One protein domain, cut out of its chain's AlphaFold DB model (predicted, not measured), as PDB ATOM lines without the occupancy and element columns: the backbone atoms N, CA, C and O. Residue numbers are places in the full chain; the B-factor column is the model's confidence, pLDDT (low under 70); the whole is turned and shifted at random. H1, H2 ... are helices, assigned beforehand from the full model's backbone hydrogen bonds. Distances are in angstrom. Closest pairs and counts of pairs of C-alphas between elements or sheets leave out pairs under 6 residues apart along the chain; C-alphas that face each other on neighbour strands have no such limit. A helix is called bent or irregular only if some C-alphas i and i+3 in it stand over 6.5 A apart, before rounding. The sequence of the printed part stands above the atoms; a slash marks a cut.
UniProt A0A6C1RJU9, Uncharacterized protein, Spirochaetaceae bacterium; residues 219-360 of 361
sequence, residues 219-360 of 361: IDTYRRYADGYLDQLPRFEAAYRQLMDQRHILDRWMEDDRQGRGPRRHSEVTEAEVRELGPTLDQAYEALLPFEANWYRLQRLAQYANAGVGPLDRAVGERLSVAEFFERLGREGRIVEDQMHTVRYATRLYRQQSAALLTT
ATOM      1  N   ILE A 219     196.107 205.450 162.171       93.44
ATOM      2  CA  ILE A 219     195.029 206.101 162.924       93.44
ATOM      3  C   ILE A 219     193.685 206.052 162.199       93.44
ATOM      4  O   ILE A 219     192.665 205.796 162.836       93.44
ATOM      5  N   ASP A 220     193.663 206.247 160.884       92.00
ATOM      6  CA  ASP A 220     192.416 206.228 160.120       92.00
ATOM      7  C   ASP A 220     191.874 204.803 160.010       92.00
ATOM      8  O   ASP A 220     190.664 204.583 160.090       92.00
ATOM      9  N   THR A 221     192.772 203.819 159.919       93.50
ATOM     10  CA  THR A 221     192.406 202.401 159.976       93.50
ATOM     11  C   THR A 221     191.856 202.020 161.352       93.50
ATOM     12  O   THR A 221     190.783 201.420 161.429       93.50
ATOM     13  N   TYR A 222     192.526 202.412 162.441       95.19
ATOM     14  CA  TYR A 222     192.042 202.169 163.802       95.19
ATOM     15  C   TYR A 222     190.678 202.814 164.042       95.19
ATOM     16  O   TYR A 222     189.774 202.134 164.517       95.19
ATOM     17  N   ARG A 223     190.496 204.085 163.657       94.31
ATOM     18  CA  ARG A 223     189.206 204.783 163.772       94.31
ATOM     19  C   ARG A 223     188.104 204.062 163.021       94.31
ATOM     20  O   ARG A 223     187.094 203.730 163.622       94.31
ATOM     21  N   ARG A 224     188.325 203.744 161.742       93.06
ATOM     22  CA  ARG A 224     187.325 203.074 160.898       93.06
ATOM     23  C   ARG A 224     186.787 201.800 161.548       93.06
ATOM     24  O   ARG A 224     185.576 201.597 161.582       93.06
ATOM     25  N   TYR A 225     187.675 200.942 162.046       94.75
ATOM     26  CA  TYR A 225     187.268 199.661 162.624       94.75
ATOM     27  C   TYR A 225     186.745 199.784 164.057       94.75
ATOM     28  O   TYR A 225     185.788 199.091 164.410       94.75
ATOM     29  N   ALA A 226     187.292 200.705 164.855       96.06
ATOM     30  CA  ALA A 226     186.767 201.015 166.181       96.06
ATOM     31  C   ALA A 226     185.346 201.591 166.105       96.06
ATOM     32  O   ALA A 226     184.452 201.093 166.784       96.06
ATOM     33  N   ASP A 227     185.110 202.569 165.230       94.31
ATOM     34  CA  ASP A 227     183.792 203.169 165.015       94.31
ATOM     35  C   ASP A 227     182.801 202.124 164.489       94.31
ATOM     36  O   ASP A 227     181.677 202.024 164.983       94.31
ATOM     37  N   GLY A 228     183.242 201.273 163.554       95.00
ATOM     38  CA  GLY A 228     182.458 200.130 163.090       95.00
ATOM     39  C   GLY A 228     182.062 199.188 164.228       95.00
ATOM     40  O   GLY A 228     180.918 198.751 164.285       95.00
ATOM     41  N   TYR A 229     182.965 198.906 165.170       96.38
ATOM     42  CA  TYR A 229     182.671 198.035 166.312       96.38
ATOM     43  C   TYR A 229     181.684 198.689 167.271       96.38
ATOM     44  O   TYR A 229     180.726 198.046 167.695       96.38
ATOM     45  N   LEU A 230     181.876 199.974 167.568       94.38
ATOM     46  CA  LEU A 230     180.993 200.734 168.449       94.38
ATOM     47  C   LEU A 230     179.574 200.881 167.869       94.38
ATOM     48  O   LEU A 230     178.617 200.903 168.641       94.38
ATOM     49  N   ASP A 231     179.421 200.928 166.541       95.44
ATOM     50  CA  ASP A 231     178.113 200.918 165.866       95.44
ATOM     51  C   ASP A 231     177.482 199.514 165.795       95.44
ATOM     52  O   ASP A 231     176.274 199.350 165.981       95.44
ATOM     53  N   GLN A 232     178.284 198.484 165.519       97.12
ATOM     54  CA  GLN A 232     177.794 197.123 165.279       97.12
ATOM     55  C   GLN A 232     177.502 196.349 166.569       97.12
ATOM     56  O   GLN A 232     176.518 195.608 166.606       97.12
ATOM     57  N   LEU A 233     178.309 196.521 167.622       96.62
ATOM     58  CA  LEU A 233     178.180 195.766 168.872       96.62
ATOM     59  C   LEU A 233     176.771 195.887 169.482       96.62
ATOM     60  O   LEU A 233     176.158 194.846 169.718       96.62
ATOM     61  N   PRO A 234     176.177 197.087 169.662       97.38
ATOM     62  CA  PRO A 234     174.841 197.194 170.250       97.38
ATOM     63  C   PRO A 234     173.754 196.505 169.416       97.38
ATOM     64  O   PRO A 234     172.786 195.979 169.970       97.38
ATOM     65  N   ARG A 235     173.902 196.496 168.081       97.69
ATOM     66  CA  ARG A 235     172.969 195.822 167.164       97.69
ATOM     67  C   ARG A 235     173.073 194.306 167.303       97.69
ATOM     68  O   ARG A 235     172.044 193.643 167.433       97.69
ATOM     69  N   PHE A 236     174.297 193.781 167.328       98.31
ATOM     70  CA  PHE A 236     174.551 192.363 167.557       98.31
ATOM     71  C   PHE A 236     174.037 191.919 168.931       98.31
ATOM     72  O   PHE A 236     173.268 190.965 169.012       98.31
ATOM     73  N   GLU A 237     174.358 192.649 170.002       97.94
ATOM     74  CA  GLU A 237     173.894 192.331 171.357       97.94
ATOM     75  C   GLU A 237     172.366 192.369 171.482       97.94
ATOM     76  O   GLU A 237     171.781 191.562 172.205       97.94
ATOM     77  N   ALA A 238     171.695 193.302 170.799       98.31
ATOM     78  CA  ALA A 238     170.237 193.357 170.772       98.31
ATOM     79  C   ALA A 238     169.628 192.130 170.082       98.31
ATOM     80  O   ALA A 238     168.736 191.502 170.654       98.31
ATOM     81  N   ALA A 239     170.139 191.760 168.906       98.19
ATOM     82  CA  ALA A 239     169.674 190.583 168.179       98.19
ATOM     83  C   ALA A 239     169.984 189.279 168.939       98.19
ATOM     84  O   ALA A 239     169.133 188.397 169.039       98.19
ATOM     85  N   TYR A 240     171.163 189.186 169.563       98.31
ATOM     86  CA  TYR A 240     171.533 188.064 170.421       98.31
ATOM     87  C   TYR A 240     170.592 187.931 171.624       98.31
ATOM     88  O   TYR A 240     170.120 186.835 171.913       98.31
ATOM     89  N   ARG A 241     170.271 189.036 172.313       98.19
ATOM     90  CA  ARG A 241     169.313 189.020 173.432       98.19
ATOM     91  C   ARG A 241     167.940 188.516 172.996       98.19
ATOM     92  O   ARG A 241     167.388 187.662 173.675       98.19
ATOM     93  N   GLN A 242     167.448 188.974 171.849       97.44
ATOM     94  CA  GLN A 242     166.172 188.520 171.293       97.44
ATOM     95  C   GLN A 242     166.185 187.020 170.950       97.44
ATOM     96  O   GLN A 242     165.221 186.314 171.228       97.44
ATOM     97  N   LEU A 243     167.290 186.497 170.408       97.69
ATOM     98  CA  LEU A 243     167.466 185.054 170.216       97.69
ATOM     99  C   LEU A 243     167.463 184.297 171.559       97.69
ATOM    100  O   LEU A 243     166.910 183.202 171.665       97.69
ATOM    101  N   MET A 244     168.062 184.875 172.604       97.62
ATOM    102  CA  MET A 244     168.105 184.278 173.943       97.62
ATOM    103  C   MET A 244     166.759 184.295 174.679       97.62
ATOM    104  O   MET A 244     166.596 183.508 175.613       97.62
ATOM    105  N   ASP A 245     165.768 185.077 174.243       97.12
ATOM    106  CA  ASP A 245     164.392 184.954 174.752       97.12
ATOM    107  C   ASP A 245     163.830 183.541 174.482       97.12
ATOM    108  O   ASP A 245     163.041 183.007 175.263       97.12
ATOM    109  N   GLN A 246     164.345 182.874 173.442       96.81
ATOM    110  CA  GLN A 246     164.023 181.494 173.070       96.81
ATOM    111  C   GLN A 246     165.015 180.453 173.606       96.81
ATOM    112  O   GLN A 246     165.092 179.318 173.121       96.81
ATOM    113  N   ARG A 247     165.761 180.796 174.665       95.62
ATOM    114  CA  ARG A 247     166.779 179.927 175.278       95.62
ATOM    115  C   ARG A 247     166.261 178.532 175.629       95.62
ATOM    116  O   ARG A 247     166.993 177.563 175.488       95.62
ATOM    117  N   HIS A 248     165.010 178.402 176.055       95.06
ATOM    118  CA  HIS A 248     164.439 177.112 176.448       95.06
ATOM    119  C   HIS A 248     164.342 176.092 175.288       95.06
ATOM    120  O   HIS A 248     164.345 174.881 175.538       95.06
ATOM    121  N   ILE A 249     164.254 176.561 174.036       94.75
ATOM    122  CA  ILE A 249     164.322 175.725 172.828       94.75
ATOM    123  C   ILE A 249     165.788 175.431 172.505       94.75
ATOM    124  O   ILE A 249     166.169 174.272 172.340       94.75
ATOM    125  N   LEU A 250     166.629 176.470 172.495       94.75
ATOM    126  CA  LEU A 250     168.051 176.357 172.165       94.75
ATOM    127  C   LEU A 250     168.799 175.417 173.112       94.75
ATOM    128  O   LEU A 250     169.486 174.514 172.647       94.75
ATOM    129  N   ASP A 251     168.632 175.569 174.426       94.62
ATOM    130  CA  ASP A 251     169.283 174.725 175.432       94.62
ATOM    131  C   ASP A 251     168.920 173.252 175.232       94.62
ATOM    132  O   ASP A 251     169.774 172.372 175.339       94.62
ATOM    133  N   ARG A 252     167.662 172.984 174.875       93.25
ATOM    134  CA  ARG A 252     167.164 171.639 174.594       93.25
ATOM    135  C   ARG A 252     167.800 171.055 173.337       93.25
ATOM    136  O   ARG A 252     168.281 169.928 173.385       93.25
ATOM    137  N   TRP A 253     167.832 171.808 172.236       93.19
ATOM    138  CA  TRP A 253     168.474 171.371 170.991       93.19
ATOM    139  C   TRP A 253     169.977 171.154 171.176       93.19
ATOM    140  O   TRP A 253     170.523 170.161 170.701       93.19
ATOM    141  N   MET A 254     170.645 172.053 171.901       92.56
ATOM    142  CA  MET A 254     172.071 171.939 172.198       92.56
ATOM    143  C   MET A 254     172.381 170.749 173.103       92.56
ATOM    144  O   MET A 254     173.444 170.150 172.964       92.56
ATOM    145  N   GLU A 255     171.501 170.429 174.051       92.12
ATOM    146  CA  GLU A 255     171.654 169.261 174.913       92.12
ATOM    147  C   GLU A 255     171.413 167.958 174.151       92.12
ATOM    148  O   GLU A 255     172.202 167.024 174.283       92.12
ATOM    149  N   ASP A 256     170.385 167.910 173.300       90.12
ATOM    150  CA  ASP A 256     170.138 166.763 172.429       90.12
ATOM    151  C   ASP A 256     171.364 166.492 171.526       90.12
ATOM    152  O   ASP A 256     171.882 165.373 171.531       90.12
ATOM    153  N   ASP A 257     171.917 167.513 170.858       89.88
ATOM    154  CA  ASP A 257     173.117 167.374 170.011       89.88
ATOM    155  C   ASP A 257     174.352 166.915 170.810       89.88
ATOM    156  O   ASP A 257     175.061 166.002 170.384       89.88
ATOM    157  N   ARG A 258     174.571 167.446 172.025       88.31
ATOM    158  CA  ARG A 258     175.665 166.999 172.917       88.31
ATOM    159  C   ARG A 258     175.532 165.543 173.339       88.31
ATOM    160  O   ARG A 258     176.542 164.866 173.519       88.31
ATOM    161  N   GLN A 259     174.304 165.063 173.502       88.06
ATOM    162  CA  GLN A 259     174.016 163.664 173.808       88.06
ATOM    163  C   GLN A 259     174.066 162.768 172.558       88.06
ATOM    164  O   GLN A 259     173.752 161.580 172.645       88.06
ATOM    165  N   GLY A 260     174.443 163.316 171.398       84.75
ATOM    166  CA  GLY A 260     174.466 162.603 170.126       84.75
ATOM    167  C   GLY A 260     173.070 162.258 169.609       84.75
ATOM    168  O   GLY A 260     172.930 161.402 168.734       84.75
ATOM    169  N   ARG A 261     172.026 162.896 170.149       82.62
ATOM    170  CA  ARG A 261     170.669 162.780 169.624       82.62
ATOM    171  C   ARG A 261     170.607 163.682 168.399       82.62
ATOM    172  O   ARG A 261     170.757 164.894 168.497       82.62
ATOM    173  N   GLY A 262     170.457 163.058 167.233       71.19
ATOM    174  CA  GLY A 262     170.296 163.773 165.972       71.19
ATOM    175  C   GLY A 262     169.026 164.635 165.944       71.19
ATOM    176  O   GLY A 262     168.275 164.671 166.926       71.19
ATOM    177  N   PRO A 263     168.751 165.310 164.813       76.00
ATOM    178  CA  PRO A 263     167.543 166.112 164.668       76.00
ATOM    179  C   PRO A 263     166.300 165.283 164.999       76.00
ATOM    180  O   PRO A 263     166.243 164.071 164.744       76.00
ATOM    181  N   ARG A 264     165.320 165.935 165.630       72.50
ATOM    182  CA  ARG A 264     164.109 165.256 166.091       72.50
ATOM    183  C   ARG A 264     163.310 164.814 164.873       72.50
ATOM    184  O   ARG A 264     163.270 165.505 163.859       72.50
ATOM    185  N   ARG A 265     162.683 163.637 164.963       67.88
ATOM    186  CA  ARG A 265     161.774 163.179 163.905       67.88
ATOM    187  C   ARG A 265     160.662 164.208 163.712       67.88
ATOM    188  O   ARG A 265     160.225 164.832 164.685       67.88
ATOM    189  N   HIS A 266     160.210 164.319 162.468       71.06
ATOM    190  CA  HIS A 266     159.098 165.168 162.069       71.06
ATOM    191  C   HIS A 266     157.944 165.061 163.079       71.06
ATOM    192  O   HIS A 266     157.400 163.982 163.327       71.06
ATOM    193  N   SER A 267     157.661 166.176 163.743       76.44
ATOM    194  CA  SER A 267     156.634 166.315 164.770       76.44
ATOM    195  C   SER A 267     156.163 167.761 164.793       76.44
ATOM    196  O   SER A 267     156.972 168.670 164.599       76.44
ATOM    197  N   GLU A 268     154.888 167.975 165.115       78.38
ATOM    198  CA  GLU A 268     154.292 169.318 165.213       78.38
ATOM    199  C   GLU A 268     155.087 170.245 166.149       78.38
ATOM    200  O   GLU A 268     155.203 171.444 165.908       78.38
ATOM    201  N   VAL A 269     155.699 169.679 167.197       83.50
ATOM    202  CA  VAL A 269     156.565 170.410 168.131       83.50
ATOM    203  C   VAL A 269     157.829 170.922 167.440       83.50
ATOM    204  O   VAL A 269     158.191 172.077 167.630       83.50
ATOM    205  N   THR A 270     158.489 170.097 166.622       84.94
ATOM    206  CA  THR A 270     159.730 170.500 165.935       84.94
ATOM    207  C   THR A 270     159.438 171.566 164.878       84.94
ATOM    208  O   THR A 270     160.187 172.529 164.754       84.94
ATOM    209  N   GLU A 271     158.313 171.454 164.167       88.06
ATOM    210  CA  GLU A 271     157.874 172.489 163.225       88.06
ATOM    211  C   GLU A 271     157.559 173.821 163.910       88.06
ATOM    212  O   GLU A 271     157.923 174.881 163.399       88.06
ATOM    213  N   ALA A 272     156.879 173.784 165.060       91.31
ATOM    214  CA  ALA A 272     156.583 174.981 165.839       91.31
ATOM    215  C   ALA A 272     157.868 175.654 166.345       91.31
ATOM    216  O   ALA A 272     158.018 176.859 166.169       91.31
ATOM    217  N   GLU A 273     158.813 174.874 166.883       93.31
ATOM    218  CA  GLU A 273     160.113 175.367 167.356       93.31
ATOM    219  C   GLU A 273     160.939 176.001 166.220       93.31
ATOM    220  O   GLU A 273     161.494 177.085 166.395       93.31
ATOM    221  N   VAL A 274     160.995 175.370 165.039       91.94
ATOM    222  CA  VAL A 274     161.666 175.927 163.848       91.94
ATOM    223  C   VAL A 274     161.002 177.238 163.416       91.94
ATOM    224  O   VAL A 274     161.688 178.235 163.195       91.94
ATOM    225  N   ARG A 275     159.667 177.278 163.347       93.44
ATOM    226  CA  ARG A 275     158.917 178.486 162.963       93.44
ATOM    227  C   ARG A 275     159.119 179.639 163.949       93.44
ATOM    228  O   ARG A 275     159.161 180.791 163.527       93.44
ATOM    229  N   GLU A 276     159.225 179.335 165.238       94.12
ATOM    230  CA  GLU A 276     159.437 180.318 166.302       94.12
ATOM    231  C   GLU A 276     160.871 180.868 166.314       94.12
ATOM    232  O   GLU A 276     161.061 182.080 166.417       94.12
ATOM    233  N   LEU A 277     161.883 180.006 166.162       94.62
ATOM    234  CA  LEU A 277     163.290 180.419 166.196       94.62
ATOM    235  C   LEU A 277     163.738 181.163 164.939       94.62
ATOM    236  O   LEU A 277     164.531 182.101 165.061       94.62
ATOM    237  N   GLY A 278     163.242 180.762 163.761       93.00
ATOM    238  CA  GLY A 278     163.713 181.235 162.453       93.00
ATOM    239  C   GLY A 278     163.942 182.748 162.382       93.00
ATOM    240  O   GLY A 278     165.090 183.160 162.226       93.00
ATOM    241  N   PRO A 279     162.919 183.596 162.618       95.38
ATOM    242  CA  PRO A 279     163.067 185.048 162.505       95.38
ATOM    243  C   PRO A 279     164.124 185.648 163.445       95.38
ATOM    244  O   PRO A 279     164.895 186.518 163.044       95.38
ATOM    245  N   THR A 280     164.179 185.188 164.701       96.50
ATOM    246  CA  THR A 280     165.149 185.702 165.688       96.50
ATOM    247  C   THR A 280     166.576 185.266 165.376       96.50
ATOM    248  O   THR A 280     167.526 186.020 165.591       96.50
ATOM    249  N   LEU A 281     166.729 184.056 164.843       95.44
ATOM    250  CA  LEU A 281     168.013 183.502 164.460       95.44
ATOM    251  C   LEU A 281     168.545 184.151 163.182       95.44
ATOM    252  O   LEU A 281     169.731 184.465 163.136       95.44
ATOM    253  N   ASP A 282     167.687 184.385 162.191       93.88
ATOM    254  CA  ASP A 282     168.052 185.090 160.961       93.88
ATOM    255  C   ASP A 282     168.534 186.507 161.291       93.88
ATOM    256  O   ASP A 282     169.632 186.891 160.897       93.88
ATOM    257  N   GLN A 283     167.796 187.239 162.133       96.12
ATOM    258  CA  GLN A 283     168.196 188.569 162.597       96.12
ATOM    259  C   GLN A 283     169.546 188.557 163.341       96.12
ATOM    260  O   GLN A 283     170.393 189.424 163.117       96.12
ATOM    261  N   ALA A 284     169.770 187.579 164.227       97.50
ATOM    262  CA  ALA A 284     171.041 187.432 164.938       97.50
ATOM    263  C   ALA A 284     172.194 187.067 163.992       97.50
ATOM    264  O   ALA A 284     173.295 187.598 164.136       97.50
ATOM    265  N   TYR A 285     171.950 186.191 163.015       94.19
ATOM    266  CA  TYR A 285     172.943 185.773 162.030       94.19
ATOM    267  C   TYR A 285     173.309 186.915 161.076       94.19
ATOM    268  O   TYR A 285     174.489 187.156 160.833       94.19
ATOM    269  N   GLU A 286     172.332 187.679 160.589       93.81
ATOM    270  CA  GLU A 286     172.564 188.863 159.756       93.81
ATOM    271  C   GLU A 286     173.381 189.933 160.486       93.81
ATOM    272  O   GLU A 286     174.310 190.497 159.906       93.81
ATOM    273  N   ALA A 287     173.088 190.184 161.769       96.94
ATOM    274  CA  ALA A 287     173.864 191.109 162.594       96.94
ATOM    275  C   ALA A 287     175.280 190.583 162.897       96.94
ATOM    276  O   ALA A 287     176.227 191.370 162.962       96.94
ATOM    277  N   LEU A 288     175.433 189.262 163.054       96.19
ATOM    278  CA  LEU A 288     176.712 188.604 163.317       96.19
ATOM    279  C   LEU A 288     177.701 188.789 162.163       96.19
ATOM    280  O   LEU A 288     178.857 189.102 162.416       96.19
ATOM    281  N   LEU A 289     177.284 188.591 160.909       92.31
ATOM    282  CA  LEU A 289     178.208 188.533 159.766       92.31
ATOM    283  C   LEU A 289     179.153 189.750 159.633       92.31
ATOM    284  O   LEU A 289     180.370 189.544 159.561       92.31
ATOM    285  N   PRO A 290     178.664 191.007 159.590       93.12
ATOM    286  CA  PRO A 290     179.545 192.169 159.502       93.12
ATOM    287  C   PRO A 290     180.296 192.435 160.814       93.12
ATOM    288  O   PRO A 290     181.434 192.901 160.771       93.12
ATOM    289  N   PHE A 291     179.682 192.125 161.960       97.00
ATOM    290  CA  PHE A 291     180.289 192.305 163.276       97.00
ATOM    291  C   PHE A 291     181.491 191.377 163.481       97.00
ATOM    292  O   PHE A 291     182.564 191.828 163.866       97.00
ATOM    293  N   GLU A 292     181.347 190.097 163.146       94.81
ATOM    294  CA  GLU A 292     182.385 189.076 163.279       94.81
ATOM    295  C   GLU A 292     183.587 189.370 162.368       94.81
ATOM    296  O   GLU A 292     184.737 189.305 162.802       94.81
ATOM    297  N   ALA A 293     183.339 189.776 161.118       93.44
ATOM    298  CA  ALA A 293     184.405 190.197 160.207       93.44
ATOM    299  C   ALA A 293     185.199 191.396 160.758       93.44
ATOM    300  O   ALA A 293     186.424 191.447 160.624       93.44
ATOM    301  N   ASN A 294     184.515 192.348 161.397       95.38
ATOM    302  CA  ASN A 294     185.158 193.477 162.055       95.38
ATOM    303  C   ASN A 294     185.922 193.045 163.323       95.38
ATOM    304  O   ASN A 294     187.073 193.437 163.507       95.38
ATOM    305  N   TRP A 295     185.332 192.177 164.152       96.31
ATOM    306  CA  TRP A 295     185.939 191.642 165.375       96.31
ATOM    307  C   TRP A 295     187.316 191.030 165.116       96.31
ATOM    308  O   TRP A 295     188.313 191.470 165.687       96.31
ATOM    309  N   TYR A 296     187.406 190.053 164.211       95.00
ATOM    310  CA  TYR A 296     188.676 189.368 163.950       95.00
ATOM    311  C   TYR A 296     189.708 190.262 163.260       95.00
ATOM    312  O   TYR A 296     190.915 190.037 163.395       95.00
ATOM    313  N   ARG A 297     189.267 191.319 162.572       93.94
ATOM    314  CA  ARG A 297     190.171 192.351 162.063       93.94
ATOM    315  C   ARG A 297     190.710 193.231 163.184       93.94
ATOM    316  O   ARG A 297     191.911 193.485 163.220       93.94
ATOM    317  N   LEU A 298     189.869 193.625 164.135       95.56
ATOM    318  CA  LEU A 298     190.305 194.335 165.335       95.56
ATOM    319  C   LEU A 298     191.264 193.499 166.184       95.56
ATOM    320  O   LEU A 298     192.240 194.052 166.677       95.56
ATOM    321  N   GLN A 299     191.068 192.182 166.288       94.75
ATOM    322  CA  GLN A 299     192.031 191.294 166.953       94.75
ATOM    323  C   GLN A 299     193.410 191.337 166.284       94.75
ATOM    324  O   GLN A 299     194.438 191.368 166.961       94.75
ATOM    325  N   ARG A 300     193.458 191.401 164.948       92.88
ATOM    326  CA  ARG A 300     194.717 191.591 164.213       92.88
ATOM    327  C   ARG A 300     195.313 192.968 164.472       92.88
ATOM    328  O   ARG A 300     196.490 193.054 164.794       92.88
ATOM    329  N   LEU A 301     194.517 194.029 164.391       94.75
ATOM    330  CA  LEU A 301     194.974 195.396 164.652       94.75
ATOM    331  C   LEU A 301     195.471 195.585 166.095       94.75
ATOM    332  O   LEU A 301     196.460 196.281 166.305       94.75
ATOM    333  N   ALA A 302     194.867 194.902 167.067       94.75
ATOM    334  CA  ALA A 302     195.317 194.898 168.455       94.75
ATOM    335  C   ALA A 302     196.747 194.352 168.592       94.75
ATOM    336  O   ALA A 302     197.521 194.864 169.394       94.75
ATOM    337  N   GLN A 303     197.140 193.359 167.783       92.75
ATOM    338  CA  GLN A 303     198.516 192.842 167.775       92.75
ATOM    339  C   GLN A 303     199.519 193.920 167.330       92.75
ATOM    340  O   GLN A 303     200.582 194.044 167.933       92.75
ATOM    341  N   TYR A 304     199.161 194.737 166.334       93.19
ATOM    342  CA  TYR A 304     199.985 195.860 165.868       93.19
ATOM    343  C   TYR A 304     200.034 196.994 166.895       93.19
ATOM    344  O   TYR A 304     201.112 197.510 167.191       93.19
ATOM    345  N   ALA A 305     198.895 197.334 167.498       93.94
ATOM    346  CA  ALA A 305     198.836 198.334 168.558       93.94
ATOM    347  C   ALA A 305     199.688 197.923 169.772       93.94
ATOM    348  O   ALA A 305     200.482 198.720 170.266       93.94
ATOM    349  N   ASN A 306     199.611 196.656 170.194       93.00
ATOM    350  CA  ASN A 306     200.431 196.102 171.277       93.00
ATOM    351  C   ASN A 306     201.930 196.085 170.941       93.00
ATOM    352  O   ASN A 306     202.762 196.182 171.841       93.00
ATOM    353  N   ALA A 307     202.284 195.988 169.656       92.75
ATOM    354  CA  ALA A 307     203.657 196.119 169.175       92.75
ATOM    355  C   ALA A 307     204.131 197.586 169.061       92.75
ATOM    356  O   ALA A 307     205.272 197.830 168.676       92.75
ATOM    357  N   GLY A 308     203.283 198.565 169.398       92.81
ATOM    358  CA  GLY A 308     203.617 199.989 169.348       92.81
ATOM    359  C   GLY A 308     203.461 200.631 167.967       92.81
ATOM    360  O   GLY A 308     204.022 201.699 167.732       92.81
ATOM    361  N   VAL A 309     202.732 199.999 167.043       92.81
ATOM    362  CA  VAL A 309     202.539 200.520 165.682       92.81
ATOM    363  C   VAL A 309     201.400 201.542 165.648       92.81
ATOM    364  O   VAL A 309     200.254 201.248 165.998       92.81
ATOM    365  N   GLY A 310     201.710 202.741 165.151       90.50
ATOM    366  CA  GLY A 310     200.760 203.844 165.009       90.50
ATOM    367  C   GLY A 310     200.607 204.700 166.276       90.50
ATOM    368  O   GLY A 310     201.212 204.428 167.312       90.50
ATOM    369  N   PRO A 311     199.821 205.786 166.207       90.88
ATOM    370  CA  PRO A 311     199.764 206.771 167.283       90.88
ATOM    371  C   PRO A 311     198.725 206.372 168.350       90.88
ATOM    372  O   PRO A 311     197.544 206.703 168.250       90.88
ATOM    373  N   LEU A 312     199.174 205.624 169.365       92.19
ATOM    374  CA  LEU A 312     198.313 204.966 170.364       92.19
ATOM    375  C   LEU A 312     197.552 205.918 171.304       92.19
ATOM    376  O   LEU A 312     196.538 205.541 171.889       92.19
ATOM    377  N   ASP A 313     198.040 207.147 171.449       93.25
ATOM    378  CA  ASP A 313     197.472 208.215 172.277       93.25
ATOM    379  C   ASP A 313     196.329 208.973 171.581       93.25
ATOM    380  O   ASP A 313     195.622 209.773 172.196       93.25
ATOM    381  N   ARG A 314     196.134 208.744 170.279       93.19
ATOM    382  CA  ARG A 314     195.102 209.423 169.496       93.19
ATOM    383  C   ARG A 314     193.727 208.835 169.766       93.19
ATOM    384  O   ARG A 314     193.573 207.637 169.973       93.19
ATOM    385  N   ALA A 315     192.719 209.698 169.692       91.56
ATOM    386  CA  ALA A 315     191.334 209.311 169.909       91.56
ATOM    387  C   ALA A 315     190.753 208.473 168.753       91.56
ATOM    388  O   ALA A 315     190.937 208.813 167.573       91.56
ATOM    389  N   VAL A 316     190.001 207.440 169.135       90.50
ATOM    390  CA  VAL A 316     189.080 206.621 168.336       90.50
ATOM    391  C   VAL A 316     187.688 206.659 168.982       90.50
ATOM    392  O   VAL A 316     187.559 206.679 170.211       90.50
ATOM    393  N   GLY A 317     186.629 206.713 168.172       81.06
ATOM    394  CA  GLY A 317     185.299 207.060 168.670       81.06
ATOM    395  C   GLY A 317     185.272 208.417 169.387       81.06
ATOM    396  O   GLY A 317     186.091 209.304 169.137       81.06
ATOM    397  N   GLU A 318     184.321 208.592 170.306       77.12
ATOM    398  CA  GLU A 318     184.107 209.891 170.961       77.12
ATOM    399  C   GLU A 318     185.005 210.143 172.183       77.12
ATOM    400  O   GLU A 318     185.161 211.293 172.597       77.12
ATOM    401  N   ARG A 319     185.541 209.095 172.831       85.44
ATOM    402  CA  ARG A 319     186.085 209.218 174.202       85.44
ATOM    403  C   ARG A 319     187.281 208.333 174.553       85.44
ATOM    404  O   ARG A 319     187.731 208.415 175.690       85.44
ATOM    405  N   LEU A 320     187.761 207.485 173.648       92.50
ATOM    406  CA  LEU A 320     188.831 206.529 173.949       92.50
ATOM    407  C   LEU A 320     190.054 206.830 173.091       92.50
ATOM    408  O   LEU A 320     189.923 207.142 171.913       92.50
ATOM    409  N   SER A 321     191.246 206.708 173.657       95.62
ATOM    410  CA  SER A 321     192.463 206.537 172.863       95.62
ATOM    411  C   SER A 321     192.492 205.153 172.206       95.62
ATOM    412  O   SER A 321     191.782 204.235 172.624       95.62
ATOM    413  N   VAL A 322     193.329 204.978 171.180       95.50
ATOM    414  CA  VAL A 322     193.569 203.669 170.546       95.50
ATOM    415  C   VAL A 322     193.975 202.623 171.593       95.50
ATOM    416  O   VAL A 322     193.445 201.511 171.580       95.50
ATOM    417  N   ALA A 323     194.871 202.978 172.520       95.31
ATOM    418  CA  ALA A 323     195.304 202.079 173.590       95.31
ATOM    419  C   ALA A 323     194.134 201.658 174.495       95.31
ATOM    420  O   ALA A 323     193.882 200.467 174.672       95.31
ATOM    421  N   GLU A 324     193.365 202.625 175.007       96.00
ATOM    422  CA  GLU A 324     192.213 202.351 175.880       96.00
ATOM    423  C   GLU A 324     191.131 201.526 175.170       96.00
ATOM    424  O   GLU A 324     190.488 200.672 175.789       96.00
ATOM    425  N   PHE A 325     190.931 201.763 173.870       96.75
ATOM    426  CA  PHE A 325     190.010 200.985 173.050       96.75
ATOM    427  C   PHE A 325     190.434 199.514 172.969       96.75
ATOM    428  O   PHE A 325     189.618 198.640 173.256       96.75
ATOM    429  N   PHE A 326     191.695 199.221 172.633       96.31
ATOM    430  CA  PHE A 326     192.159 197.835 172.522       96.31
ATOM    431  C   PHE A 326     192.254 197.123 173.876       96.31
ATOM    432  O   PHE A 326     191.941 195.934 173.960       96.31
ATOM    433  N   GLU A 327     192.578 197.835 174.958       94.69
ATOM    434  CA  GLU A 327     192.467 197.280 176.310       94.69
ATOM    435  C   GLU A 327     191.025 196.886 176.647       94.69
ATOM    436  O   GLU A 327     190.775 195.819 177.217       94.69
ATOM    437  N   ARG A 328     190.055 197.742 176.303       94.06
ATOM    438  CA  ARG A 328     188.633 197.447 176.492       94.06
ATOM    439  C   ARG A 328     188.197 196.248 175.653       94.06
ATOM    440  O   ARG A 328     187.564 195.347 176.202       94.06
ATOM    441  N   LEU A 329     188.577 196.219 174.376       94.50
ATOM    442  CA  LEU A 329     188.301 195.116 173.457       94.50
ATOM    443  C   LEU A 329     188.797 193.779 174.033       94.50
ATOM    444  O   LEU A 329     188.064 192.794 174.039       94.50
ATOM    445  N   GLY A 330     190.012 193.762 174.595       93.62
ATOM    446  CA  GLY A 330     190.582 192.576 175.236       93.62
ATOM    447  C   GLY A 330     189.807 192.106 176.475       93.62
ATOM    448  O   GLY A 330     189.658 190.904 176.683       93.62
ATOM    449  N   ARG A 331     189.267 193.029 177.285       94.12
ATOM    450  CA  ARG A 331     188.453 192.683 178.470       94.12
ATOM    451  C   ARG A 331     187.093 192.089 178.106       94.12
ATOM    452  O   ARG A 331     186.619 191.192 178.800       94.12
ATOM    453  N   GLU A 332     186.462 192.601 177.054       91.75
ATOM    454  CA  GLU A 332     185.129 192.168 176.608       91.75
ATOM    455  C   GLU A 332     185.185 190.902 175.732       91.75
ATOM    456  O   GLU A 332     184.188 190.191 175.602       91.75
ATOM    457  N   GLY A 333     186.355 190.579 175.170       92.00
ATOM    458  CA  GLY A 333     186.440 189.672 174.031       92.00
ATOM    459  C   GLY A 333     185.951 188.255 174.248       92.00
ATOM    460  O   GLY A 333     185.245 187.736 173.392       92.00
ATOM    461  N   ARG A 334     186.200 187.658 175.415       92.94
ATOM    462  CA  ARG A 334     185.707 186.302 175.688       92.94
ATOM    463  C   ARG A 334     184.180 186.218 175.646       92.94
ATOM    464  O   ARG A 334     183.634 185.263 175.111       92.94
ATOM    465  N   ILE A 335     183.495 187.209 176.218       95.12
ATOM    466  CA  ILE A 335     182.026 187.230 176.256       95.12
ATOM    467  C   ILE A 335     181.483 187.377 174.836       95.12
ATOM    468  O   ILE A 335     180.560 186.662 174.454       95.12
ATOM    469  N   VAL A 336     182.073 188.282 174.055       95.81
ATOM    470  CA  VAL A 336     181.678 188.537 172.669       95.81
ATOM    471  C   VAL A 336     181.892 187.295 171.799       95.81
ATOM    472  O   VAL A 336     180.981 186.885 171.083       95.81
ATOM    473  N   GLU A 337     183.049 186.644 171.898       95.38
ATOM    474  CA  GLU A 337     183.354 185.414 171.154       95.38
ATOM    475  C   GLU A 337     182.407 184.269 171.514       95.38
ATOM    476  O   GLU A 337     181.853 183.625 170.620       95.38
ATOM    477  N   ASP A 338     182.130 184.065 172.805       95.56
ATOM    478  CA  ASP A 338     181.171 183.055 173.259       95.56
ATOM    479  C   ASP A 338     179.769 183.304 172.660       95.56
ATOM    480  O   ASP A 338     179.097 182.361 172.225       95.56
ATOM    481  N   GLN A 339     179.327 184.565 172.572       97.38
ATOM    482  CA  GLN A 339     178.055 184.930 171.936       97.38
ATOM    483  C   GLN A 339     178.065 184.644 170.429       97.38
ATOM    484  O   GLN A 339     177.129 184.019 169.922       97.38
ATOM    485  N   MET A 340     179.120 185.045 169.711       97.12
ATOM    486  CA  MET A 340     179.256 184.794 168.270       97.12
ATOM    487  C   MET A 340     179.214 183.295 167.960       97.12
ATOM    488  O   MET A 340     178.423 182.840 167.128       97.12
ATOM    489  N   HIS A 341     179.992 182.495 168.691       95.62
ATOM    490  CA  HIS A 341     180.004 181.047 168.521       95.62
ATOM    491  C   HIS A 341     178.670 180.393 168.909       95.62
ATOM    492  O   HIS A 341     178.275 179.392 168.305       95.62
ATOM    493  N   THR A 342     177.941 180.959 169.876       96.31
ATOM    494  CA  THR A 342     176.591 180.503 170.241       96.31
ATOM    495  C   THR A 342     175.605 180.711 169.095       96.31
ATOM    496  O   THR A 342     174.867 179.781 168.767       96.31
ATOM    497  N   VAL A 343     175.624 181.877 168.437       96.88
ATOM    498  CA  VAL A 343     174.786 182.135 167.253       96.88
ATOM    499  C   VAL A 343     175.134 181.153 166.133       96.88
ATOM    500  O   VAL A 343     174.240 180.493 165.610       96.88
ATOM    501  N   ARG A 344     176.426 180.953 165.835       94.56
ATOM    502  CA  ARG A 344     176.893 179.960 164.844       94.56
ATOM    503  C   ARG A 344     176.374 178.553 165.136       94.56
ATOM    504  O   ARG A 344     175.907 177.857 164.233       94.56
ATOM    505  N   TYR A 345     176.434 178.137 166.399       94.19
ATOM    506  CA  TYR A 345     175.953 176.828 166.816       94.19
ATOM    507  C   TYR A 345     174.424 176.715 166.693       94.19
ATOM    508  O   TYR A 345     173.930 175.732 166.139       94.19
ATOM    509  N   ALA A 346     173.678 177.733 167.123       94.94
ATOM    510  CA  ALA A 346     172.230 177.784 166.946       94.94
ATOM    511  C   ALA A 346     171.839 177.706 165.458       94.94
ATOM    512  O   ALA A 346     170.954 176.928 165.103       94.94
ATOM    513  N   THR A 347     172.556 178.407 164.572       92.56
ATOM    514  CA  THR A 347     172.352 178.334 163.116       92.56
ATOM    515  C   THR A 347     172.590 176.934 162.568       92.56
ATOM    516  O   THR A 347     171.792 176.448 161.765       92.56
ATOM    517  N   ARG A 348     173.648 176.247 163.020       90.81
ATOM    518  CA  ARG A 348     173.897 174.850 162.640       90.81
ATOM    519  C   ARG A 348     172.721 173.951 163.018       90.81
ATOM    520  O   ARG A 348     172.254 173.185 162.177       90.81
ATOM    521  N   LEU A 349     172.264 174.039 164.268       91.25
ATOM    522  CA  LEU A 349     171.167 173.214 164.780       91.25
ATOM    523  C   LEU A 349     169.866 173.500 164.036       91.25
ATOM    524  O   LEU A 349     169.201 172.569 163.599       91.25
ATOM    525  N   TYR A 350     169.544 174.772 163.817       91.19
ATOM    526  CA  TYR A 350     168.377 175.170 163.038       91.19
ATOM    527  C   TYR A 350     168.400 174.572 161.632       91.19
ATOM    528  O   TYR A 350     167.439 173.924 161.235       91.19
ATOM    529  N   ARG A 351     169.522 174.686 160.906       87.06
ATOM    530  CA  ARG A 351     169.654 174.084 159.569       87.06
ATOM    531  C   ARG A 351     169.475 172.565 159.596       87.06
ATOM    532  O   ARG A 351     168.844 172.021 158.698       87.06
ATOM    533  N   GLN A 352     169.981 171.884 160.627       86.25
ATOM    534  CA  GLN A 352     169.779 170.441 160.798       86.25
ATOM    535  C   GLN A 352     168.312 170.075 161.031       86.25
ATOM    536  O   GLN A 352     167.828 169.127 160.416       86.25
ATOM    537  N   GLN A 353     167.611 170.807 161.901       87.75
ATOM    538  CA  GLN A 353     166.193 170.555 162.175       87.75
ATOM    539  C   GLN A 353     165.340 170.859 160.939       87.75
ATOM    540  O   GLN A 353     164.538 170.021 160.533       87.75
ATOM    541  N   SER A 354     165.561 172.003 160.287       85.50
ATOM    542  CA  SER A 354     164.840 172.397 159.073       85.50
ATOM    543  C   SER A 354     165.047 171.403 157.929       85.50
ATOM    544  O   SER A 354     164.076 170.982 157.307       85.50
ATOM    545  N   ALA A 355     166.283 170.952 157.690       80.38
ATOM    546  CA  ALA A 355     166.563 169.944 156.667       80.38
ATOM    547  C   ALA A 355     165.887 168.598 156.978       80.38
ATOM    548  O   ALA A 355     165.343 167.957 156.081       80.38
ATOM    549  N   ALA A 356     165.878 168.177 158.248       81.00
ATOM    550  CA  ALA A 356     165.232 166.932 158.653       81.00
ATOM    551  C   ALA A 356     163.714 166.949 158.411       81.00
ATOM    552  O   ALA A 356     163.155 165.910 158.062       81.00
ATOM    553  N   LEU A 357     163.061 168.111 158.546       81.50
ATOM    554  CA  LEU A 357     161.636 168.264 158.242       81.50
ATOM    555  C   LEU A 357     161.337 168.040 156.751       81.50
ATOM    556  O   LEU A 357     160.340 167.393 156.440       81.50
ATOM    557  N   LEU A 358     162.220 168.499 155.855       74.62
ATOM    558  CA  LEU A 358     162.060 168.395 154.397       74.62
ATOM    559  C   LEU A 358     162.304 166.980 153.849       74.62
ATOM    560  O   LEU A 358     161.724 166.602 152.840       74.62
ATOM    561  N   THR A 359     163.139 166.171 154.505       65.94
ATOM    562  CA  THR A 359     163.500 164.813 154.041       65.94
ATOM    563  C   THR A 359     162.469 163.714 154.347       65.94
ATOM    564  O   THR A 359     162.783 162.535 154.194       65.94
ATOM    565  N   THR A 360     161.277 164.066 154.839       54.34
ATOM    566  CA  THR A 360     160.269 163.093 155.316       54.34
ATOM    567  C   THR A 360     159.134 162.814 154.320       54.34
ATOM    568  O   THR A 360     158.218 162.062 154.660       54.34
TER     569      THR A 360
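What this domain is: This is residues 219 to 360 of the 361 residues of an uncharacterized protein of Spirochaetaceae bacterium (UniProt A0A6C1RJU9). Three long bent helices, H1, H3 and H4, run roughly lengthwise in a slender rod, H3 opposite to the other two, and the short H2 crosses H4b toward one end. At the other end, residues 307 to 321 loop from H3 to H4. The printed part has 142 residues with four named helices, H1 H2 H3 H4, and no named strand: all helix. It is loose, with a radius of gyration of the C-alphas of 18.9 A and spans of 60 by 25 by 23 A.

How they stand to each other: H1a, residues 219 to 231, touches residues 291 to 301 of H3b, residues 279 to 306, opposite ways at a shallow tilt of 28 degrees; the closest C-alphas, of Tyr 225 and Asn 294, are 6.6 A apart. H1b, residues 234 to 244, touches residues 280 to 291 of H3b at a steep tilt of 47 degrees, with Ala 239 and Ala 284 closest, their C-alphas 4.7 A apart. With residues 250 to 254, H2, residues 247 to 258, touches residues 346 to 349 of H4b, residues 334 to 358, about perpendicular at 78 degrees; the closest C-alphas, of Leu 250 and Ala 346, are 6.8 A apart. H3a, residues 268 to 276, touches H4b with Val 274 and Ser 354 closest, their C-alphas 6.7 A apart. H3b touches H4b opposite ways at a shallow tilt of 34.8 degrees, only just short of steep, and the closest C-alphas, of Tyr 285 and Val 343, are 6.6 A apart. H4a, residues 322 to 331, touches residues 302 to 305 of H3b, with the C-alphas of Ala 302 and Phe 326 closest at 5.9 A. Every O i to N i+4 pair is within hydrogen-bond range in H1a, H1b, H3a, H4a and H4b, against 7 of 8 in H2 and 21 of 24 in H3b.

Where its parts are: By their hydrogen bonds H1, H3 and H4 were each assigned as one helix, but they are bent: C-alphas 231 and 234 are 6.6 A apart, C-alphas 276 and 279 7.1 A, C-alphas 331 and 334 7.5 A. H1a begins at C-alpha 219 (195.029, 206.101, 162.924). H3b, 39.9 A long, is irregular, with C-alphas 287 and 290 6.6 A apart, and has a kink of 34 degrees near residue 290. H4b, 36.5 A long, ends at C-alpha 358 (162.060, 168.395, 154.397).

The domain as a whole: The two C-alphas farthest apart, of Asp 313 and Thr 360, are 60.9 A apart. The printed part has no cut, and the link from H3 to H4 is long. Residues 265, 359 and 360 have pLDDT under 70.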